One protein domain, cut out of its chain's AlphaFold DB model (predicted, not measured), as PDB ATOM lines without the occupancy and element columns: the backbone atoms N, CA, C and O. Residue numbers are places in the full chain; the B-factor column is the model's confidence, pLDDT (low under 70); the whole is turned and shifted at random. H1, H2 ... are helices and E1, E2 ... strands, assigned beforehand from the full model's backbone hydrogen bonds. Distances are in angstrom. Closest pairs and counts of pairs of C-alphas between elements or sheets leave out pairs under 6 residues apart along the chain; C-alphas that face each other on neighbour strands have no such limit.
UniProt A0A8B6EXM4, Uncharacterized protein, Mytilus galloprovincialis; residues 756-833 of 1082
ATOM      1  N   PRO A 756      54.992  45.547   0.593       61.25
ATOM      2  CA  PRO A 756      54.884  46.851   1.244       61.25
ATOM      3  C   PRO A 756      55.291  46.851   2.715       61.25
ATOM      4  O   PRO A 756      54.973  45.922   3.463       61.25
ATOM      5  N   THR A 757      55.981  47.898   3.165       71.31
ATOM      6  CA  THR A 757      56.395  48.002   4.572       71.31
ATOM      7  C   THR A 757      55.176  47.822   5.488       71.31
ATOM      8  O   THR A 757      54.056  48.190   5.142       71.31
ATOM      9  N   ALA A 758      55.351  47.285   6.699       73.75
ATOM     10  CA  ALA A 758      54.227  47.019   7.613       73.75
ATOM     11  C   ALA A 758      53.407  48.271   8.035       73.75
ATOM     12  O   ALA A 758      52.376  48.126   8.694       73.75
ATOM     13  N   GLY A 759      53.860  49.482   7.671       79.06
ATOM     14  CA  GLY A 759      53.046  50.703   7.608       79.06
ATOM     15  C   GLY A 759      52.215  50.770   6.322       79.06
ATOM     16  O   GLY A 759      50.997  50.682   6.397       79.06
ATOM     17  N   GLU A 760      52.863  50.783   5.154       80.94
ATOM     18  CA  GLU A 760      52.231  50.797   3.821       80.94
ATOM     19  C   GLU A 760      51.124  49.739   3.638       80.94
ATOM     20  O   GLU A 760      50.107  50.028   3.017       80.94
ATOM     21  N   TYR A 761      51.255  48.528   4.203       80.50
ATOM     22  CA  TYR A 761      50.155  47.547   4.197       80.50
ATOM     23  C   TYR A 761      48.926  48.016   4.988       80.50
ATOM     24  O   TYR A 761      47.803  47.753   4.566       80.50
ATOM     25  N   LYS A 762      49.106  48.700   6.125       85.06
ATOM     26  CA  LYS A 762      47.995  49.308   6.876       85.06
ATOM     27  C   LYS A 762      47.381  50.461   6.097       85.06
ATOM     28  O   LYS A 762      46.165  50.596   6.120       85.06
ATOM     29  N   ASP A 763      48.195  51.239   5.394       86.44
ATOM     30  CA  ASP A 763      47.733  52.390   4.618       86.44
ATOM     31  C   ASP A 763      46.964  51.935   3.360       86.44
ATOM     32  O   ASP A 763      45.865  52.418   3.114       86.44
ATOM     33  N   LEU A 764      47.429  50.887   2.669       87.00
ATOM     34  CA  LEU A 764      46.683  50.181   1.611       87.00
ATOM     35  C   LEU A 764      45.381  49.538   2.117       87.00
ATOM     36  O   LEU A 764      44.400  49.461   1.377       87.00
ATOM     37  N   ILE A 765      45.349  49.048   3.363       90.31
ATOM     38  CA  ILE A 765      44.112  48.542   3.975       90.31
ATOM     39  C   ILE A 765      43.175  49.708   4.320       90.31
ATOM     40  O   ILE A 765      41.990  49.607   4.022       90.31
ATOM     41  N   LYS A 766      43.674  50.828   4.863       90.31
ATOM     42  CA  LYS A 766      42.886  52.054   5.094       90.31
ATOM     43  C   LYS A 766      42.279  52.583   3.796       90.31
ATOM     44  O   LYS A 766      41.074  52.786   3.754       90.31
ATOM     45  N   GLU A 767      43.077  52.725   2.739       91.94
ATOM     46  CA  GLU A 767      42.637  53.176   1.413       91.94
ATOM     47  C   GLU A 767      41.533  52.268   0.852       91.94
ATOM     48  O   GLU A 767      40.486  52.749   0.415       91.94
ATOM     49  N   LYS A 768      41.712  50.943   0.920       90.50
ATOM     50  CA  LYS A 768      40.699  49.982   0.460       90.50
ATOM     51  C   LYS A 768      39.444  49.967   1.328       90.50
ATOM     52  O   LYS A 768      38.355  49.850   0.777       90.50
ATOM     53  N   LEU A 769      39.566  50.119   2.647       89.81
ATOM     54  CA  LEU A 769      38.419  50.255   3.549       89.81
ATOM     55  C   LEU A 769      37.651  51.553   3.278       89.81
ATOM     56  O   LEU A 769      36.432  51.524   3.161       89.81
ATOM     57  N   GLN A 770      38.356  52.669   3.098       90.94
ATOM     58  CA  GLN A 770      37.772  53.961   2.746       90.94
ATOM     59  C   GLN A 770      37.084  53.917   1.374       90.94
ATOM     60  O   GLN A 770      35.994  54.459   1.237       90.94
ATOM     61  N   THR A 771      37.668  53.208   0.401       90.69
ATOM     62  CA  THR A 771      37.074  52.977  -0.928       90.69
ATOM     63  C   THR A 771      35.846  52.061  -0.861       90.69
ATOM     64  O   THR A 771      34.861  52.288  -1.555       90.69
ATOM     65  N   ALA A 772      35.866  51.023  -0.018       87.00
ATOM     66  CA  ALA A 772      34.713  50.146   0.184       87.00
ATOM     67  C   ALA A 772      33.550  50.890   0.860       87.00
ATOM     68  O   ALA A 772      32.407  50.752   0.435       87.00
ATOM     69  N   LEU A 773      33.853  51.724   1.860       85.94
ATOM     70  CA  LEU A 773      32.886  52.579   2.546       85.94
ATOM     71  C   LEU A 773      32.339  53.691   1.637       85.94
ATOM     72  O   LEU A 773      31.143  53.955   1.658       85.94
ATOM     73  N   SER A 774      33.158  54.314   0.780       86.12
ATOM     74  CA  SER A 774      32.662  55.320  -0.177       86.12
ATOM     75  C   SER A 774      31.734  54.747  -1.253       86.12
ATOM     76  O   SER A 774      31.067  55.517  -1.938       86.12
ATOM     77  N   ASN A 775      31.700  53.420  -1.405       86.62
ATOM     78  CA  ASN A 775      30.878  52.713  -2.387       86.62
ATOM     79  C   ASN A 775      29.578  52.136  -1.796       86.62
ATOM     80  O   ASN A 775      28.811  51.523  -2.535       86.62
ATOM     81  N   THR A 776      29.315  52.293  -0.492       84.12
ATOM     82  CA  THR A 776      28.008  51.963   0.098       84.12
ATOM     83  C   THR A 776      27.096  53.185   0.089       84.12
ATOM     84  O   THR A 776      27.309  54.131   0.847       84.12
ATOM     85  N   ASP A 777      26.093  53.161  -0.789       57.78
ATOM     86  CA  ASP A 777      25.181  54.279  -1.048       57.78
ATOM     87  C   ASP A 777      24.368  54.711   0.187       57.78
ATOM     88  O   ASP A 777      23.675  53.900   0.801       57.78
ATOM     89  N   GLY A 778      24.335  56.019   0.472       64.00
ATOM     90  CA  GLY A 778      23.238  56.630   1.235       64.00
ATOM     91  C   GLY A 778      23.625  57.796   2.144       64.00
ATOM     92  O   GLY A 778      23.066  58.884   2.009       64.00
ATOM     93  N   GLU A 779      24.566  57.586   3.065       72.00
ATOM     94  CA  GLU A 779      24.891  58.552   4.126       72.00
ATOM     95  C   GLU A 779      26.358  59.002   4.104       72.00
ATOM     96  O   GLU A 779      27.249  58.318   3.602       72.00
ATOM     97  N   SER A 780      26.626  60.187   4.662       73.00
ATOM     98  CA  SER A 780      27.968  60.774   4.721       73.00
ATOM     99  C   SER A 780      28.835  60.085   5.781       73.00
ATOM    100  O   SER A 780      28.978  60.583   6.901       73.00
ATOM    101  N   ILE A 781      29.399  58.930   5.427       76.12
ATOM    102  CA  ILE A 781      30.286  58.144   6.291       76.12
ATOM    103  C   ILE A 781      31.489  59.005   6.727       76.12
ATOM    104  O   ILE A 781      32.109  59.668   5.886       76.12
ATOM    105  N   PRO A 782      31.843  59.029   8.028       77.81
ATOM    106  CA  PRO A 782      32.988  59.791   8.513       77.81
ATOM    107  C   PRO A 782      34.293  59.293   7.885       77.81
ATOM    108  O   PRO A 782      34.582  58.097   7.882       77.81
ATOM    109  N   GLN A 783      35.109  60.230   7.396       89.62
ATOM    110  CA  GLN A 783      36.454  59.937   6.903       89.62
ATOM    111  C   GLN A 783      37.280  59.257   8.005       89.62
ATOM    112  O   GLN A 783      37.325  59.750   9.135       89.62
ATOM    113  N   ILE A 784      37.932  58.137   7.672       93.06
ATOM    114  CA  ILE A 784      38.861  57.452   8.578       93.06
ATOM    115  C   ILE A 784      40.032  58.410   8.859       93.06
ATOM    116  O   ILE A 784      40.689  58.823   7.905       93.06
ATOM    117  N   PRO A 785      40.312  58.775  10.124       92.62
ATOM    118  CA  PRO A 785      41.448  59.636  10.440       92.62
ATOM    119  C   PRO A 785      42.790  58.970  10.113       92.62
ATOM    120  O   PRO A 785      42.967  57.773  10.353       92.62
ATOM    121  N   ASP A 786      43.763  59.747   9.628       90.81
ATOM    122  CA  ASP A 786      45.101  59.242   9.282       90.81
ATOM    123  C   ASP A 786      45.793  58.555  10.474       90.81
ATOM    124  O   ASP A 786      46.493  57.555  10.303       90.81
ATOM    125  N   ASP A 787      45.551  59.040  11.696       90.56
ATOM    126  CA  ASP A 787      46.085  58.499  12.950       90.56
ATOM    127  C   ASP A 787      45.363  57.234  13.449       90.56
ATOM    128  O   ASP A 787      45.793  56.642  14.439       90.56
ATOM    129  N   ALA A 788      44.296  56.791  12.774       94.06
ATOM    130  CA  ALA A 788      43.501  55.659  13.230       94.06
ATOM    131  C   ALA A 788      44.281  54.333  13.188       94.06
ATOM    132  O   ALA A 788      44.964  54.015  12.206       94.06
ATOM    133  N   GLU A 789      44.136  53.521  14.235       94.19
ATOM    134  CA  GLU A 789      44.723  52.182  14.316       94.19
ATOM    135  C   GLU A 789      43.685  51.103  13.963       94.19
ATOM    136  O   GLU A 789      42.527  51.170  14.366       94.19
ATOM    137  N   LEU A 790      44.089  50.099  13.182       95.00
ATOM    138  CA  LEU A 790      43.233  48.961  12.822       95.00
ATOM    139  C   LEU A 790      43.289  47.915  13.946       95.00
ATOM    140  O   LEU A 790      44.390  47.504  14.324       95.00
ATOM    141  N   SER A 791      42.140  47.461  14.461       95.06
ATOM    142  CA  SER A 791      42.121  46.400  15.480       95.06
ATOM    143  C   SER A 791      42.633  45.068  14.898       95.06
ATOM    144  O   SER A 791      42.432  44.790  13.709       95.06
ATOM    145  N   PRO A 792      43.303  44.215  15.699       90.75
ATOM    146  CA  PRO A 792      43.774  42.915  15.220       90.75
ATOM    147  C   PRO A 792      42.611  42.003  14.797       90.75
ATOM    148  O   PRO A 792      42.749  41.240  13.845       90.75
ATOM    149  N   GLU A 793      41.450  42.142  15.442       90.06
ATOM    150  CA  GLU A 793      40.218  41.414  15.110       90.06
ATOM    151  C   GLU A 793      39.691  41.807  13.725       90.06
ATOM    152  O   GLU A 793      39.254  40.945  12.964       90.06
ATOM    153  N   LEU A 794      39.767  43.099  13.366       92.81
ATOM    154  CA  LEU A 794      39.403  43.583  12.033       92.81
ATOM    155  C   LEU A 794      40.313  42.957  10.968       92.81
ATOM    156  O   LEU A 794      39.828  42.510   9.933       92.81
ATOM    157  N   LEU A 795      41.622  42.878  11.227       91.81
ATOM    158  CA  LEU A 795      42.589  42.264  10.310       91.81
ATOM    159  C   LEU A 795      42.353  40.752  10.140       91.81
ATOM    160  O   LEU A 795      42.476  40.235   9.029       91.81
ATOM    161  N   GLU A 796      41.981  40.041  11.208       90.44
ATOM    162  CA  GLU A 796      41.640  38.616  11.145       90.44
ATOM    163  C   GLU A 796      40.310  38.364  10.417       90.44
ATOM    164  O   GLU A 796      40.233  37.496   9.548       90.44
ATOM    165  N   ALA A 797      39.275  39.159  10.690       89.44
ATOM    166  CA  ALA A 797      37.978  39.028  10.032       89.44
ATOM    167  C   ALA A 797      38.007  39.465   8.549       89.44
ATOM    168  O   ALA A 797      37.349  38.843   7.714       89.44
ATOM    169  N   LEU A 798      38.841  40.452   8.187       87.62
ATOM    170  CA  LEU A 798      39.153  40.784   6.787       87.62
ATOM    171  C   LEU A 798      39.878  39.631   6.082       87.62
ATOM    172  O   LEU A 798      39.494  39.258   4.978       87.62
ATOM    173  N   LYS A 799      40.882  39.016   6.722       87.06
ATOM    174  CA  LYS A 799      41.579  37.826   6.194       87.06
ATOM    175  C   LYS A 799      40.619  36.650   5.955       87.06
ATOM    176  O   LYS A 799      40.826  35.876   5.023       87.06
ATOM    177  N   ASN A 800      39.574  36.531   6.773       89.56
ATOM    178  CA  ASN A 800      38.541  35.501   6.655       89.56
ATOM    179  C   ASN A 800      37.391  35.887   5.696       89.56
ATOM    180  O   ASN A 800      36.452  35.107   5.544       89.56
ATOM    181  N   ASN A 801      37.447  37.061   5.045       86.44
ATOM    182  CA  ASN A 801      36.395  37.623   4.182       86.44
ATOM    183  C   ASN A 801      34.998  37.679   4.845       86.44
ATOM    184  O   ASN A 801      33.980  37.561   4.165       86.44
ATOM    185  N   SER A 802      34.934  37.837   6.172       86.19
ATOM    186  CA  SER A 802      33.707  37.677   6.968       86.19
ATOM    187  C   SER A 802      33.128  39.000   7.493       86.19
ATOM    188  O   SER A 802      32.512  39.016   8.557       86.19
ATOM    189  N   ILE A 803      33.382  40.109   6.796       90.25
ATOM    190  CA  ILE A 803      32.957  41.469   7.164       90.25
ATOM    191  C   ILE A 803      32.207  42.099   5.991       90.25
ATOM    192  O   ILE A 803      32.717  42.122   4.870       90.25
ATOM    193  N   THR A 804      31.028  42.655   6.263       91.06
ATOM    194  CA  THR A 804      30.372  43.629   5.382       91.06
ATOM    195  C   THR A 804      30.803  45.053   5.769       91.06
ATOM    196  O   THR A 804      31.259  45.261   6.894       91.06
ATOM    197  N   PRO A 805      30.662  46.074   4.902       87.94
ATOM    198  CA  PRO A 805      30.992  47.451   5.283       87.94
ATOM    199  C   PRO A 805      30.185  47.964   6.494       87.94
ATOM    200  O   PRO A 805      30.697  48.763   7.273       87.94
ATOM    201  N   GLU A 806      28.965  47.453   6.700       89.06
ATOM    202  CA  GLU A 806      28.090  47.771   7.843       89.06
ATOM    203  C   GLU A 806      28.603  47.218   9.192       89.06
ATOM    204  O   GLU A 806      28.206  47.699  10.263       89.06
ATOM    205  N   ASP A 807      29.504  46.227   9.150       91.62
ATOM    206  CA  ASP A 807      30.168  45.635  10.316       91.62
ATOM    207  C   ASP A 807      31.387  46.445  10.793       91.62
ATOM    208  O   ASP A 807      32.071  46.008  11.721       91.62
ATOM    209  N   ILE A 808      31.710  47.587  10.176       92.94
ATOM    210  CA  ILE A 808      32.909  48.375  10.491       92.94
ATOM    211  C   ILE A 808      32.523  49.630  11.276       92.94
ATOM    212  O   ILE A 808      31.759  50.466  10.801       92.94
ATOM    213  N   GLU A 809      33.089  49.797  12.473       92.75
ATOM    214  CA  GLU A 809      32.898  50.998  13.293       92.75
ATOM    215  C   GLU A 809      34.231  51.671  13.652       92.75
ATOM    216  O   GLU A 809      35.234  51.013  13.946       92.75
ATOM    217  N   ILE A 810      34.231  53.008  13.626       94.62
ATOM    218  CA  ILE A 810      35.351  53.851  14.061       94.62
ATOM    219  C   ILE A 810      35.031  54.335  15.473       94.62
ATOM    220  O   ILE A 810      34.141  55.164  15.666       94.62
ATOM    221  N   VAL A 811      35.756  53.828  16.463       94.62
ATOM    222  CA  VAL A 811      35.536  54.142  17.878       94.62
ATOM    223  C   VAL A 811      36.736  54.905  18.410       94.62
ATOM    224  O   VAL A 811      37.874  54.477  18.247       94.62
ATOM    225  N   LYS A 812      36.487  56.054  19.040       95.12
ATOM    226  CA  LYS A 812      37.534  56.786  19.754       95.12
ATOM    227  C   LYS A 812      37.717  56.151  21.121       95.12
ATOM    228  O   LYS A 812      36.764  56.076  21.889       95.12
ATOM    229  N   ASP A 813      38.925  55.683  21.388       92.31
ATOM    230  CA  ASP A 813      39.307  55.175  22.697       92.31
ATOM    231  C   ASP A 813      39.389  56.342  23.692       92.31
ATOM    232  O   ASP A 813      40.120  57.310  23.469       92.31
ATOM    233  N   GLU A 814      38.622  56.260  24.779       91.25
ATOM    234  CA  GLU A 814      38.553  57.304  25.803       91.25
ATOM    235  C   GLU A 814      39.852  57.413  26.621       91.25
ATOM    236  O   GLU A 814      40.152  58.493  27.133       91.25
ATOM    237  N   GLU A 815      40.655  56.343  26.718       89.81
ATOM    238  CA  GLU A 815      41.912  56.358  27.479       89.81
ATOM    239  C   GLU A 815      43.085  56.954  26.686       89.81
ATOM    240  O   GLU A 815      43.877  57.721  27.240       89.81
ATOM    241  N   THR A 816      43.220  56.627  25.393       89.75
ATOM    242  CA  THR A 816      44.323  57.136  24.552       89.75
ATOM    243  C   THR A 816      43.953  58.316  23.654       89.75
ATOM    244  O   THR A 816      44.851  58.969  23.116       89.75
ATOM    245  N   GLY A 817      42.661  58.601  23.466       92.31
ATOM    246  CA  GLY A 817      42.149  59.630  22.553       92.31
ATOM    247  C   GLY A 817      42.267  59.285  21.063       92.31
ATOM    248  O   GLY A 817      41.855  60.089  20.223       92.31
ATOM    249  N   LYS A 818      42.824  58.116  20.719       93.62
ATOM    250  CA  LYS A 818      43.014  57.658  19.338       93.62
ATOM    251  C   LYS A 818      41.726  57.109  18.743       93.62
ATOM    252  O   LYS A 818      40.895  56.533  19.440       93.62
ATOM    253  N   SER A 819      41.603  57.212  17.424       95.62
ATOM    254  CA  SER A 819      40.566  56.493  16.680       95.62
ATOM    255  C   SER A 819      41.013  55.048  16.427       95.62
ATOM    256  O   SER A 819      42.139  54.815  15.994       95.62
ATOM    257  N   ILE A 820      40.143  54.071  16.670       94.56
ATOM    258  CA  ILE A 820      40.381  52.652  16.390       94.56
ATOM    259  C   ILE A 820      39.280  52.155  15.452       94.56
ATOM    260  O   ILE A 820      38.094  52.314  15.738       94.56
ATOM    261  N   VAL A 821      39.666  51.545  14.332       94.88
ATOM    262  CA  VAL A 821      38.735  50.896  13.397       94.88
ATOM    263  C   VAL A 821      38.605  49.428  13.797       94.88
ATOM    264  O   VAL A 821      39.607  48.709  13.830       94.88
ATOM    265  N   ARG A 822      37.390  48.974  14.122       94.06
ATOM    266  CA  ARG A 822      37.119  47.619  14.637       94.06
ATOM    267  C   ARG A 822      35.830  47.024  14.065       94.06
ATOM    268  O   ARG A 822      35.034  47.734  13.453       94.06
ATOM    269  N   SER A 823      35.620  45.720  14.272       93.50
ATOM    270  CA  SER A 823      34.394  45.051  13.824       93.50
ATOM    271  C   SER A 823      33.273  45.128  14.867       93.50
ATOM    272  O   SER A 823      33.373  44.579  15.966       93.50
ATOM    273  N   ARG A 824      32.165  45.754  14.472       88.62
ATOM    274  CA  ARG A 824      30.905  45.899  15.213       88.62
ATOM    275  C   ARG A 824      30.295  44.555  15.620       88.62
ATOM    276  O   ARG A 824      29.739  44.434  16.712       88.62
ATOM    277  N   SER A 825      30.471  43.535  14.776       81.44
ATOM    278  CA  SER A 825      29.974  42.169  14.991       81.44
ATOM    279  C   SER A 825      30.440  41.553  16.323       81.44
ATOM    280  O   SER A 825      29.666  40.865  16.994       81.44
ATOM    281  N   GLN A 826      31.670  41.849  16.765       68.31
ATOM    282  CA  GLN A 826      32.223  41.281  17.998       68.31
ATOM    283  C   GLN A 826      31.706  41.980  19.260       68.31
ATOM    284  O   GLN A 826      31.421  41.305  20.252       68.31
ATOM    285  N   MET A 827      31.479  43.301  19.233       66.44
ATOM    286  CA  MET A 827      30.880  43.986  20.388       66.44
ATOM    287  C   MET A 827      29.437  43.511  20.633       66.44
ATOM    288  O   MET A 827      29.024  43.376  21.784       66.44
ATOM    289  N   SER A 828      28.689  43.168  19.576       68.69
ATOM    290  CA  SER A 828      27.357  42.554  19.698       68.69
ATOM    291  C   SER A 828      27.368  41.189  20.403       68.69
ATOM    292  O   SER A 828      26.398  40.851  21.083       68.69
ATOM    293  N   ALA A 829      28.457  40.422  20.284       70.12
ATOM    294  CA  ALA A 829      28.647  39.171  21.020       70.12
ATOM    295  C   ALA A 829      29.072  39.422  22.480       70.12
ATOM    296  O   ALA A 829      28.521  38.804  23.391       70.12
ATOM    297  N   ALA A 830      29.994  40.362  22.713       66.44
ATOM    298  CA  ALA A 830      30.487  40.705  24.051       66.44
ATOM    299  C   ALA A 830      29.409  41.326  24.965       66.44
ATOM    300  O   ALA A 830      29.405  41.078  26.168       66.44
ATOM    301  N   MET A 831      28.479  42.105  24.402       66.12
ATOM    302  CA  MET A 831      27.436  42.826  25.150       66.12
ATOM    303  C   MET A 831      26.167  42.004  25.453       66.12
ATOM    304  O   MET A 831      25.247  42.535  26.072       66.12
ATOM    305  N   GLY A 832      26.084  40.733  25.037       56.66
ATOM    306  CA  GLY A 832      24.900  39.888  25.270       56.66
ATOM    307  C   GLY A 832      23.678  40.336  24.461       56.66
ATOM    308  O   GLY A 832      22.689  40.815  25.018       56.66
ATOM    309  N   GLY A 833      23.765  40.210  23.132       55.50
ATOM    310  CA  GLY A 833      22.801  40.765  22.176       55.50
ATOM    311  C   GLY A 833      21.319  40.521  22.500       55.50
ATOM    312  O   GLY A 833      20.861  39.386  22.636       55.50
TER     313      GLY A 833
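Overview. This is residues 756 to 833 of the 1082 residues of an uncharacterized protein of Mytilus galloprovincialis (UniProt A0A8B6EXM4). A two-stranded hairpin, E1 and E2, makes the middle, with the short helix H2 packed on E2 and the longest helix, H1, off to one side. From H1, a long stretch without named elements folds back and pairs briefly with E2 at residues 789 to 790, while residues 827 to 833, the last turn of H3 and the tail, stick out. The printed part has 78 residues, with three named helices and two named strands in the order H1, H2, E1, E2, H3; the sheet, E1 - E2, is antiparallel and the class is mixed, helices and strands. The whole is compact, with a radius of gyration of the C-alphas of 12.7 A and spans of 39 by 33 by 27 A.

Along the chain. H1, residues 760 to 774, begins at C-alpha (52.231, 50.797, 3.821) and is 20.5 A long. H2 is residues 792 to 799, 10.6 A. E1, residues 808 to 812, and E2, residues 819 to 823, are each 13.3 A long. H3, residues 824 to 830, is 10.3 A long and ends at C-alpha (30.487, 40.705, 24.051).

Arrangement. The hairpin E1 and E2 is antiparallel at 148 degrees, with N 811 and O 820 at 2.9 A and N 820 and O 811 at 2.8 A, within hydrogen-bond range. Residues 789 to 790 pair with residues 820 to 821 of E2, parallel. The closest C-alphas of H2 and E2, Leu 794 and Arg 822, are 5.3 A apart. H2 and H3 are near each other. H1 is apart from H2, H3, E1 and E2. Every O i to N i+4 pair is within hydrogen-bond range in H1 and H2, and 2 of 3 in H3.

Size, cuts and confidence. The C-alphas farthest apart, Pro 756 and Gly 832, are 39.0 A apart. The printed part has no cut. The link from H1 to H2, 17 residues, is long. Mean pLDDT of the printed part is 85.1; it is under 70 at residues 756, 777 to 778, 826 to 828 and 830 to 833.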